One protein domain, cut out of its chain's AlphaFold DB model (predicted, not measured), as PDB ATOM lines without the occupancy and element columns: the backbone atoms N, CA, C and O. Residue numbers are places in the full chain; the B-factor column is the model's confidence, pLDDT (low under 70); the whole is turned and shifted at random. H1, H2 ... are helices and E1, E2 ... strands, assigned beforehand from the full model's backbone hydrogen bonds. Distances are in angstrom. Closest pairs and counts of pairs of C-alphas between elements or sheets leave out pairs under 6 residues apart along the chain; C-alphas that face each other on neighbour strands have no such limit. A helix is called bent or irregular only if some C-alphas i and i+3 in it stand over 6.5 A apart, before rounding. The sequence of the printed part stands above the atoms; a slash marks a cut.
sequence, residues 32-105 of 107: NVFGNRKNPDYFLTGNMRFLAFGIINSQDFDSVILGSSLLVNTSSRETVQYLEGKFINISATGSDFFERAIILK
ATOM      1  N   ASN A  32      -5.295  15.452  13.317       82.38
ATOM      2  CA  ASN A  32      -5.193  14.830  12.000       82.38
ATOM      3  C   ASN A  32      -5.657  15.681  10.807       82.38
ATOM      4  O   ASN A  32      -6.254  15.153   9.869       82.38
ATOM      5  N   VAL A  33      -5.406  16.990  10.827       81.62
ATOM      6  CA  VAL A  33      -5.766  17.896   9.721       81.62
ATOM      7  C   VAL A  33      -5.063  17.504   8.423       81.62
ATOM      8  O   VAL A  33      -5.647  17.623   7.350       81.62
ATOM      9  N   PHE A  34      -3.818  17.042   8.508       81.38
ATOM     10  CA  PHE A  34      -3.004  16.669   7.353       81.38
ATOM     11  C   PHE A  34      -3.147  15.187   6.988       81.38
ATOM     12  O   PHE A  34      -2.550  14.738   6.013       81.38
ATOM     13  N   GLY A  35      -3.918  14.417   7.763       76.06
ATOM     14  CA  GLY A  35      -4.159  12.996   7.521       76.06
ATOM     15  C   GLY A  35      -2.921  12.112   7.676       76.06
ATOM     16  O   GLY A  35      -2.894  10.979   7.196       76.06
ATOM     17  N   ASN A  36      -1.893  12.611   8.362       68.88
ATOM     18  CA  ASN A  36      -0.626  11.905   8.536       68.88
ATOM     19  C   ASN A  36      -0.755  10.680   9.456       68.88
ATOM     20  O   ASN A  36       0.092   9.784   9.417       68.88
ATOM     21  N   ARG A  37      -1.797  10.615  10.295       68.62
ATOM     22  CA  ARG A  37      -1.987   9.531  11.261       68.62
ATOM     23  C   ARG A  37      -3.178   8.662  10.905       68.62
ATOM     24  O   ARG A  37      -4.312   9.117  10.831       68.62
ATOM     25  N   LYS A  38      -2.926   7.362  10.778       64.94
ATOM     26  CA  LYS A  38      -3.990   6.363  10.620       64.94
ATOM     27  C   LYS A  38      -4.492   5.808  11.954       64.94
ATOM     28  O   LYS A  38      -5.607   5.308  12.001       64.94
ATOM     29  N   ASN A  39      -3.706   5.913  13.030       63.62
ATOM     30  CA  ASN A  39      -4.092   5.398  14.343       63.62
ATOM     31  C   ASN A  39      -4.663   6.519  15.247       63.62
ATOM     32  O   ASN A  39      -3.939   7.486  15.512       63.62
ATOM     33  N   PRO A  40      -5.915   6.400  15.734       62.00
ATOM     34  CA  PRO A  40      -6.546   7.376  16.622       62.00
ATOM     35  C   PRO A  40      -5.913   7.518  18.014       62.00
ATOM     36  O   PRO A  40      -6.126   8.540  18.664       62.00
ATOM     37  N   ASP A  41      -5.083   6.568  18.459       63.56
ATOM     38  CA  ASP A  41      -4.415   6.616  19.776       63.56
ATOM     39  C   ASP A  41      -3.481   7.828  19.961       63.56
ATOM     40  O   ASP A  41      -3.048   8.141  21.069       63.56
ATOM     41  N   TYR A  42      -3.145   8.518  18.871       62.50
ATOM     42  CA  TYR A  42      -2.237   9.661  18.870       62.50
ATOM     43  C   TYR A  42      -2.938  11.023  18.943       62.50
ATOM     44  O   TYR A  42      -2.263  12.054  18.879       62.50
ATOM     45  N   PHE A  43      -4.266  11.051  19.042       68.81
ATOM     46  CA  PHE A  43      -5.015  12.299  19.119       68.81
ATOM     47  C   PHE A  43      -4.927  12.933  20.512       68.81
ATOM     48  O   PHE A  43      -5.047  12.261  21.532       68.81
ATOM     49  N   LEU A  44      -4.747  14.260  20.570       63.78
ATOM     50  CA  LEU A  44      -4.585  14.994  21.839       63.78
ATOM     51  C   LEU A  44      -5.892  15.178  22.629       63.78
ATOM     52  O   LEU A  44      -5.876  15.701  23.744       63.78
ATOM     53  N   THR A  45      -7.038  14.809  22.060       72.75
ATOM     54  CA  THR A  45      -8.348  14.993  22.688       72.75
ATOM     55  C   THR A  45      -9.271  13.836  22.347       72.75
ATOM     56  O   THR A  45      -9.237  13.344  21.233       72.75
ATOM     57  N   GLY A  46     -10.133  13.422  23.276       73.00
ATOM     58  CA  GLY A  46     -11.231  12.490  22.986       73.00
ATOM     59  C   GLY A  46     -12.480  13.177  22.419       73.00
ATOM     60  O   GLY A  46     -13.515  12.539  22.246       73.00
ATOM     61  N   ASN A  47     -12.439  14.495  22.191       85.06
ATOM     62  CA  ASN A  47     -13.608  15.250  21.757       85.06
ATOM     63  C   ASN A  47     -13.780  15.190  20.231       85.06
ATOM     64  O   ASN A  47     -13.073  15.865  19.477       85.06
ATOM     65  N   MET A  48     -14.795  14.445  19.793       86.31
ATOM     66  CA  MET A  48     -15.121  14.281  18.375       86.31
ATOM     67  C   MET A  48     -15.519  15.577  17.664       86.31
ATOM     68  O   MET A  48     -15.386  15.639  16.450       86.31
ATOM     69  N   ARG A  49     -15.903  16.657  18.366       85.25
ATOM     70  CA  ARG A  49     -16.163  17.956  17.710       85.25
ATOM     71  C   ARG A  49     -14.927  18.514  16.999       85.25
ATOM     72  O   ARG A  49     -15.067  19.185  15.985       85.25
ATOM     73  N   PHE A  50     -13.734  18.233  17.523       84.62
ATOM     74  CA  PHE A  50     -12.476  18.658  16.907       84.62
ATOM     75  C   PHE A  50     -11.884  17.569  16.011       84.62
ATOM     76  O   PHE A  50     -11.334  17.879  14.958       84.62
ATOM     77  N   LEU A  51     -12.015  16.299  16.406       84.62
ATOM     78  CA  LEU A  51     -11.407  15.184  15.678       84.62
ATOM     79  C   LEU A  51     -12.187  14.713  14.457       84.62
ATOM     80  O   LEU A  51     -11.568  14.183  13.538       84.62
ATOM     81  N   ALA A  52     -13.514  14.881  14.425       86.38
ATOM     82  CA  ALA A  52     -14.338  14.340  13.345       86.38
ATOM     83  C   ALA A  52     -13.854  14.825  11.974       86.38
ATOM     84  O   ALA A  52     -13.755  14.020  11.060       86.38
ATOM     85  N   PHE A  53     -13.459  16.099  11.852       84.50
ATOM     86  CA  PHE A  53     -12.906  16.638  10.608       84.50
ATOM     87  C   PHE A  53     -11.655  15.880  10.144       84.50
ATOM     88  O   PHE A  53     -11.577  15.475   8.986       84.50
ATOM     89  N   GLY A  54     -10.687  15.667  11.037       84.19
ATOM     90  CA  GLY A  54      -9.471  14.933  10.703       84.19
ATOM     91  C   GLY A  54      -9.766  13.481  10.351       84.19
ATOM     92  O   GLY A  54      -9.284  12.987   9.339       84.19
ATOM     93  N   ILE A  55     -10.609  12.801  11.134       86.62
ATOM     94  CA  ILE A  55     -11.001  11.402  10.900       86.62
ATOM     95  C   ILE A  55     -11.685  11.251   9.534       86.62
ATOM     96  O   ILE A  55     -11.256  10.416   8.743       86.62
ATOM     97  N   ILE A  56     -12.678  12.090   9.232       88.00
ATOM     98  CA  ILE A  56     -13.445  12.047   7.979       88.00
ATOM     99  C   ILE A  56     -12.538  12.229   6.753       88.00
ATOM    100  O   ILE A  56     -12.707  11.538   5.757       88.00
ATOM    101  N   ASN A  57     -11.555  13.132   6.815       85.81
ATOM    102  CA  ASN A  57     -10.711  13.442   5.655       85.81
ATOM    103  C   ASN A  57      -9.492  12.520   5.487       85.81
ATOM    104  O   ASN A  57      -8.802  12.603   4.473       85.81
ATOM    105  N   SER A  58      -9.181  11.680   6.477       84.31
ATOM    106  CA  SER A  58      -7.932  10.899   6.500       84.31
ATOM    107  C   SER A  58      -8.126   9.389   6.547       84.31
ATOM    108  O   SER A  58      -7.221   8.644   6.164       84.31
ATOM    109  N   GLN A  59      -9.269   8.929   7.051       84.31
ATOM    110  CA  GLN A  59      -9.560   7.514   7.213       84.31
ATOM    111  C   GLN A  59     -10.321   6.993   5.998       84.31
ATOM    112  O   GLN A  59     -11.171   7.674   5.436       84.31
ATOM    113  N   ASP A  60     -10.020   5.758   5.613       87.06
ATOM    114  CA  ASP A  60     -10.780   5.027   4.603       87.06
ATOM    115  C   ASP A  60     -11.919   4.284   5.309       87.06
ATOM    116  O   ASP A  60     -11.681   3.314   6.036       87.06
ATOM    117  N   PHE A  61     -13.142   4.782   5.147       90.75
ATOM    118  CA  PHE A  61     -14.347   4.244   5.765       90.75
ATOM    119  C   PHE A  61     -15.521   4.310   4.784       90.75
ATOM    120  O   PHE A  61     -15.556   5.159   3.897       90.75
ATOM    121  N   ASP A  62     -16.485   3.410   4.954       93.75
ATOM    122  CA  ASP A  62     -17.744   3.388   4.193       93.75
ATOM    123  C   ASP A  62     -18.976   3.501   5.102       93.75
ATOM    124  O   ASP A  62     -20.095   3.688   4.629       93.75
ATOM    125  N   SER A  63     -18.764   3.406   6.418       93.94
ATOM    126  CA  SER A  63     -19.816   3.321   7.420       93.94
ATOM    127  C   SER A  63     -19.446   4.141   8.652       93.94
ATOM    128  O   SER A  63     -18.279   4.230   9.046       93.94
ATOM    129  N   VAL A  64     -20.446   4.738   9.303       93.56
ATOM    130  CA  VAL A  64     -20.227   5.637  10.444       93.56
ATOM    131  C   VAL A  64     -21.134   5.296  11.618       93.56
ATOM    132  O   VAL A  64     -22.343   5.140  11.470       93.56
ATOM    133  N   ILE A  65     -20.542   5.246  12.811       93.88
ATOM    134  CA  ILE A  65     -21.255   5.217  14.088       93.88
ATOM    135  C   ILE A  65     -21.435   6.664  14.548       93.88
ATOM    136  O   ILE A  65     -20.460   7.357  14.855       93.88
ATOM    137  N   LEU A  66     -22.689   7.118  14.586       93.94
ATOM    138  CA  LEU A  66     -23.054   8.476  14.973       93.94
ATOM    139  C   LEU A  66     -24.097   8.465  16.094       93.94
ATOM    140  O   LEU A  66     -25.218   7.985  15.935       93.94
ATOM    141  N   GLY A  67     -23.759   9.085  17.218       93.06
ATOM    142  CA  GLY A  67     -24.649   9.234  18.360       93.06
ATOM    143  C   GLY A  67     -24.160  10.270  19.358       93.06
ATOM    144  O   GLY A  67     -23.212  11.008  19.100       93.06
ATOM    145  N   SER A  68     -24.849  10.327  20.496       92.44
ATOM    146  CA  SER A  68     -24.458  11.154  21.635       92.44
ATOM    147  C   SER A  68     -23.457  10.408  22.533       92.44
ATOM    148  O   SER A  68     -22.761   9.489  22.097       92.44
ATOM    149  N   SER A  69     -23.426  10.743  23.826       90.94
ATOM    150  CA  SER A  69     -22.628  10.056  24.848       90.94
ATOM    151  C   SER A  69     -22.860   8.543  24.919       90.94
ATOM    152  O   SER A  69     -21.958   7.824  25.335       90.94
ATOM    153  N   LEU A  70     -24.030   8.050  24.498       93.12
ATOM    154  CA  LEU A  70     -24.348   6.619  24.527       93.12
ATOM    155  C   LEU A  70     -23.513   5.788  23.543       93.12
ATOM    156  O   LEU A  70     -23.293   4.610  23.801       93.12
ATOM    157  N   LEU A  71     -23.053   6.384  22.437       92.69
ATOM    158  CA  LEU A  71     -22.320   5.671  21.383       92.69
ATOM    159  C   LEU A  71     -20.838   6.056  21.303       92.69
ATOM    160  O   LEU A  71     -20.096   5.456  20.536       92.69
ATOM    161  N   VAL A  72     -20.372   7.013  22.113       89.50
ATOM    162  CA  VAL A  72     -18.973   7.489  22.106       89.50
ATOM    163  C   VAL A  72     -17.948   6.377  22.329       89.50
ATOM    164  O   VAL A  72     -16.889   6.401  21.716       89.50
ATOM    165  N   ASN A  73     -18.270   5.385  23.162       89.00
ATOM    166  CA  ASN A  73     -17.360   4.279  23.476       89.00
ATOM    167  C   ASN A  73     -17.620   3.017  22.642       89.00
ATOM    168  O   ASN A  73     -17.031   1.972  22.915       89.00
ATOM    169  N   THR A  74     -18.504   3.076  21.642       92.12
ATOM    170  CA  THR A  74     -18.726   1.938  20.747       92.12
ATOM    171  C   THR A  74     -17.472   1.695  19.911       92.12
ATOM    172  O   THR A  74     -16.993   2.579  19.199       92.12
ATOM    173  N   SER A  75     -16.924   0.487  20.005       90.00
ATOM    174  CA  SER A  75     -15.712   0.100  19.290       90.00
ATOM    175  C   SER A  75     -16.017  -0.144  17.817       90.00
ATOM    176  O   SER A  75     -16.665  -1.132  17.476       90.00
ATOM    177  N   SER A  76     -15.479   0.694  16.925       90.12
ATOM    178  CA  SER A  76     -15.615   0.470  15.481       90.12
ATOM    179  C   SER A  76     -15.063  -0.888  15.048       90.12
ATOM    180  O   SER A  76     -15.633  -1.542  14.184       90.12
ATOM    181  N   ARG A  77     -13.976  -1.348  15.684       89.38
ATOM    182  CA  ARG A  77     -13.364  -2.654  15.396       89.38
ATOM    183  C   ARG A  77     -14.283  -3.814  15.769       89.38
ATOM    184  O   ARG A  77     -14.302  -4.821  15.075       89.38
ATOM    185  N   GLU A  78     -15.005  -3.682  16.878       92.44
ATOM    186  CA  GLU A  78     -15.988  -4.678  17.301       92.44
ATOM    187  C   GLU A  78     -17.226  -4.635  16.403       92.44
ATOM    188  O   GLU A  78     -17.724  -5.680  16.007       92.44
ATOM    189  N   THR A  79     -17.677  -3.446  15.993       93.00
ATOM    190  CA  THR A  79     -18.813  -3.292  15.072       93.00
ATOM    191  C   THR A  79     -18.604  -4.046  13.762       93.00
ATOM    192  O   THR A  79     -19.527  -4.721  13.320       93.00
ATOM    193  N   VAL A  80     -17.388  -4.031  13.209       92.25
ATOM    194  CA  VAL A  80     -17.030  -4.781  11.987       92.25
ATOM    195  C   VAL A  80     -17.215  -6.302  12.136       92.25
ATOM    196  O   VAL A  80     -17.380  -7.007  11.146       92.25
ATOM    197  N   GLN A  81     -17.220  -6.839  13.363       93.75
ATOM    198  CA  GLN A  81     -17.478  -8.265  13.604       93.75
ATOM    199  C   GLN A  81     -18.957  -8.641  13.427       93.75
ATOM    200  O   GLN A  81     -19.262  -9.812  13.213       93.75
ATOM    201  N   TYR A  82     -19.863  -7.664  13.530       94.75
ATOM    202  CA  TYR A  82     -21.314  -7.866  13.469       94.75
ATOM    203  C   TYR A  82     -21.957  -7.226  12.237       94.75
ATOM    204  O   TYR A  82     -22.987  -7.704  11.767       94.75
ATOM    205  N   LEU A  83     -21.373  -6.141  11.734       92.69
ATOM    206  CA  LEU A  83     -21.826  -5.388  10.573       92.69
ATOM    207  C   LEU A  83     -20.672  -5.335   9.570       92.69
ATOM    208  O   LEU A  83     -19.596  -4.842   9.895       92.69
ATOM    209  N   GLU A  84     -20.888  -5.849   8.361       90.94
ATOM    210  CA  GLU A  84     -19.907  -5.732   7.278       90.94
ATOM    211  C   GLU A  84     -19.636  -4.251   6.963       90.94
ATOM    212  O   GLU A  84     -20.557  -3.435   6.975       90.94
ATOM    213  N   GLY A  85     -18.376  -3.904   6.687       91.88
ATOM    214  CA  GLY A  85     -17.964  -2.545   6.319       91.88
ATOM    215  C   GLY A  85     -16.698  -2.074   7.032       91.88
ATOM    216  O   GLY A  85     -16.059  -2.810   7.789       91.88
ATOM    217  N   LYS A  86     -16.330  -0.818   6.789       92.12
ATOM    218  CA  LYS A  86     -15.253  -0.087   7.463       92.12
ATOM    219  C   LYS A  86     -15.869   1.031   8.290       92.12
ATOM    220  O   LYS A  86     -16.218   2.087   7.764       92.12
ATOM    221  N   PHE A  87     -15.996   0.788   9.590       93.12
ATOM    222  CA  PHE A  87     -16.631   1.726  10.508       93.12
ATOM    223  C   PHE A  87     -15.639   2.723  11.110       93.12
ATOM    224  O   PHE A  87     -14.572   2.346  11.599       93.12
ATOM    225  N   ILE A  88     -16.050   3.987  11.191       91.25
ATOM    226  CA  ILE A  88     -15.473   4.984  12.104       91.25
ATOM    227  C   ILE A  88     -16.525   5.430  13.116       91.25
ATOM    228  O   ILE A  88     -17.715   5.480  12.811       91.25
ATOM    229  N   ASN A  89     -16.094   5.759  14.333       91.88
ATOM    230  CA  ASN A  89     -16.979   6.308  15.351       91.88
ATOM    231  C   ASN A  89     -16.687   7.794  15.519       91.88
ATOM    232  O   ASN A  89     -15.596   8.165  15.947       91.88
ATOM    233  N   ILE A  90     -17.667   8.627  15.178       92.19
ATOM    234  CA  ILE A  90     -17.597  10.089  15.319       92.19
ATOM    235  C   ILE A  90     -18.697  10.613  16.249       92.19
ATOM    236  O   ILE A  90     -19.059  11.789  16.211       92.19
ATOM    237  N   SER A  91     -19.248   9.733  17.088       93.12
ATOM    238  CA  SER A  91     -20.239  10.088  18.102       93.12
ATOM    239  C   SER A  91     -19.684  11.151  19.049       93.12
ATOM    240  O   SER A  91     -18.532  11.080  19.468       93.12
ATOM    241  N   ALA A  92     -20.499  12.137  19.412       91.69
ATOM    242  CA  ALA A  92     -20.058  13.277  20.209       91.69
ATOM    243  C   ALA A  92     -20.782  13.323  21.561       91.69
ATOM    244  O   ALA A  92     -22.009  13.330  21.651       91.69
ATOM    245  N   THR A  93     -20.016  13.377  22.653       90.81
ATOM    246  CA  THR A  93     -20.580  13.446  24.008       90.81
ATOM    247  C   THR A  93     -21.483  14.667  24.156       90.81
ATOM    248  O   THR A  93     -21.078  15.799  23.881       90.81
ATOM    249  N   GLY A  94     -22.710  14.425  24.625       90.62
ATOM    250  CA  GLY A  94     -23.703  15.475  24.841       90.62
ATOM    251  C   GLY A  94     -24.211  16.136  23.559       90.62
ATOM    252  O   GLY A  94     -24.812  17.197  23.660       90.62
ATOM    253  N   SER A  95     -23.971  15.553  22.378       92.19
ATOM    254  CA  SER A  95     -24.464  16.134  21.132       92.19
ATOM    255  C   SER A  95     -25.972  15.985  20.989       92.19
ATOM    256  O   SER A  95     -26.506  14.877  21.144       92.19
ATOM    257  N   ASP A  96     -26.642  17.063  20.605       93.50
ATOM    258  CA  ASP A  96     -28.056  17.033  20.247       93.50
ATOM    259  C   ASP A  96     -28.271  16.564  18.790       93.50
ATOM    260  O   ASP A  96     -27.368  16.050  18.120       93.50
ATOM    261  N   PHE A  97     -29.509  16.629  18.301       93.94
ATOM    262  CA  PHE A  97     -29.807  16.301  16.902       93.94
ATOM    263  C   PHE A  97     -29.283  17.352  15.916       93.94
ATOM    264  O   PHE A  97     -28.942  16.994  14.792       93.94
ATOM    265  N   PHE A  98     -29.198  18.620  16.321       94.25
ATOM    266  CA  PHE A  98     -28.742  19.711  15.465       94.25
ATOM    267  C   PHE A  98     -27.243  19.592  15.168       94.25
ATOM    268  O   PHE A  98     -26.845  19.610  14.004       94.25
ATOM    269  N   GLU A  99     -26.417  19.370  16.191       90.00
ATOM    270  CA  GLU A  99     -24.977  19.145  16.039       90.00
ATOM    271  C   GLU A  99     -24.692  17.904  15.179       90.00
ATOM    272  O   GLU A  99     -23.864  17.950  14.269       90.00
ATOM    273  N   ARG A 100     -25.424  16.803  15.396       91.19
ATOM    274  CA  ARG A 100     -25.278  15.582  14.584       91.19
ATOM    275  C   ARG A 100     -25.701  15.786  13.130       91.19
ATOM    276  O   ARG A 100     -25.049  15.257  12.234       91.19
ATOM    277  N   ALA A 101     -26.735  16.587  12.878       92.81
ATOM    278  CA  ALA A 101     -27.142  16.945  11.523       92.81
ATOM    279  C   ALA A 101     -26.081  17.784  10.792       92.81
ATOM    280  O   ALA A 101     -25.977  17.697   9.573       92.81
ATOM    281  N   ILE A 102     -25.284  18.583  11.511       90.19
ATOM    282  CA  ILE A 102     -24.137  19.287  10.924       90.19
ATOM    283  C   ILE A 102     -23.047  18.289  10.531       90.19
ATOM    284  O   ILE A 102     -22.562  18.367   9.407       90.19
ATOM    285  N   ILE A 103     -22.695  17.345  11.411       87.81
ATOM    286  CA  ILE A 103     -21.669  16.320  11.139       87.81
ATOM    287  C   ILE A 103     -22.024  15.507   9.887       87.81
ATOM    288  O   ILE A 103     -21.175  15.326   9.019       87.81
ATOM    289  N   LEU A 104     -23.288  15.099   9.749       89.25
ATOM    290  CA  LEU A 104     -23.782  14.338   8.594       89.25
ATOM    291  C   LEU A 104     -23.665  15.065   7.249       89.25
ATOM    292  O   LEU A 104     -23.801  14.431   6.215       89.25
ATOM    293  N   LYS A 105     -23.432  16.381   7.222       91.50
ATOM    294  CA  LYS A 105     -23.183  17.096   5.958       91.50
ATOM    295  C   LYS A 105     -21.775  16.867   5.408       91.50
ATOM    296  O   LYS A 105     -21.510  17.278   4.283       91.50
TER     297      LYS A 105
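What this domain is: This is residues 32 to 105 of the 107 residues of an uncharacterized protein of Candidatus Cloacimonetes bacterium (UniProt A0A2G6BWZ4). With little regular structure, this is a mostly loop-built body round two short parallel strands, E1 and E2, with H2 on one side and H1 and H3 on the other. The 74 printed residues run H1, E1, H2, E2, H3; the class is mixed, with 28 residues in named elements. It is compact, with a radius of gyration of the C-alphas of 11.8 A and spans of 30 by 29 by 21 A.

How they stand to each other: H1, residues 48 to 58, is only just irregular: C-alphas 50 and 53 are 6.6 A apart. E1, residues 63 to 65, H2, residues 76 to 79, and E2, residues 87 to 89, form a strand-helix-strand unit, parallel strands joined through a helix, with a right-handed crossover. N 65 and O 88 are within hydrogen-bond range, 2.8 A. H3, residues 97 to 103, is close to but not clearly touching H1; their closest C-alphas, Ala 52 and Ile 103, are 7.9 A apart. Every O i to N i+4 pair is within range in H3, 5 of 7 in H1; H2 is too short.

Where its parts are: H1, 14.3 A long, begins at C-alpha 48 (-15.121, 14.281, 18.375); H3, 10.0 A, ends at C-alpha 103 (-21.669, 16.320, 11.139).

The domain as a whole: The printed part has no cut; residues 36 to 44 have pLDDT under 70.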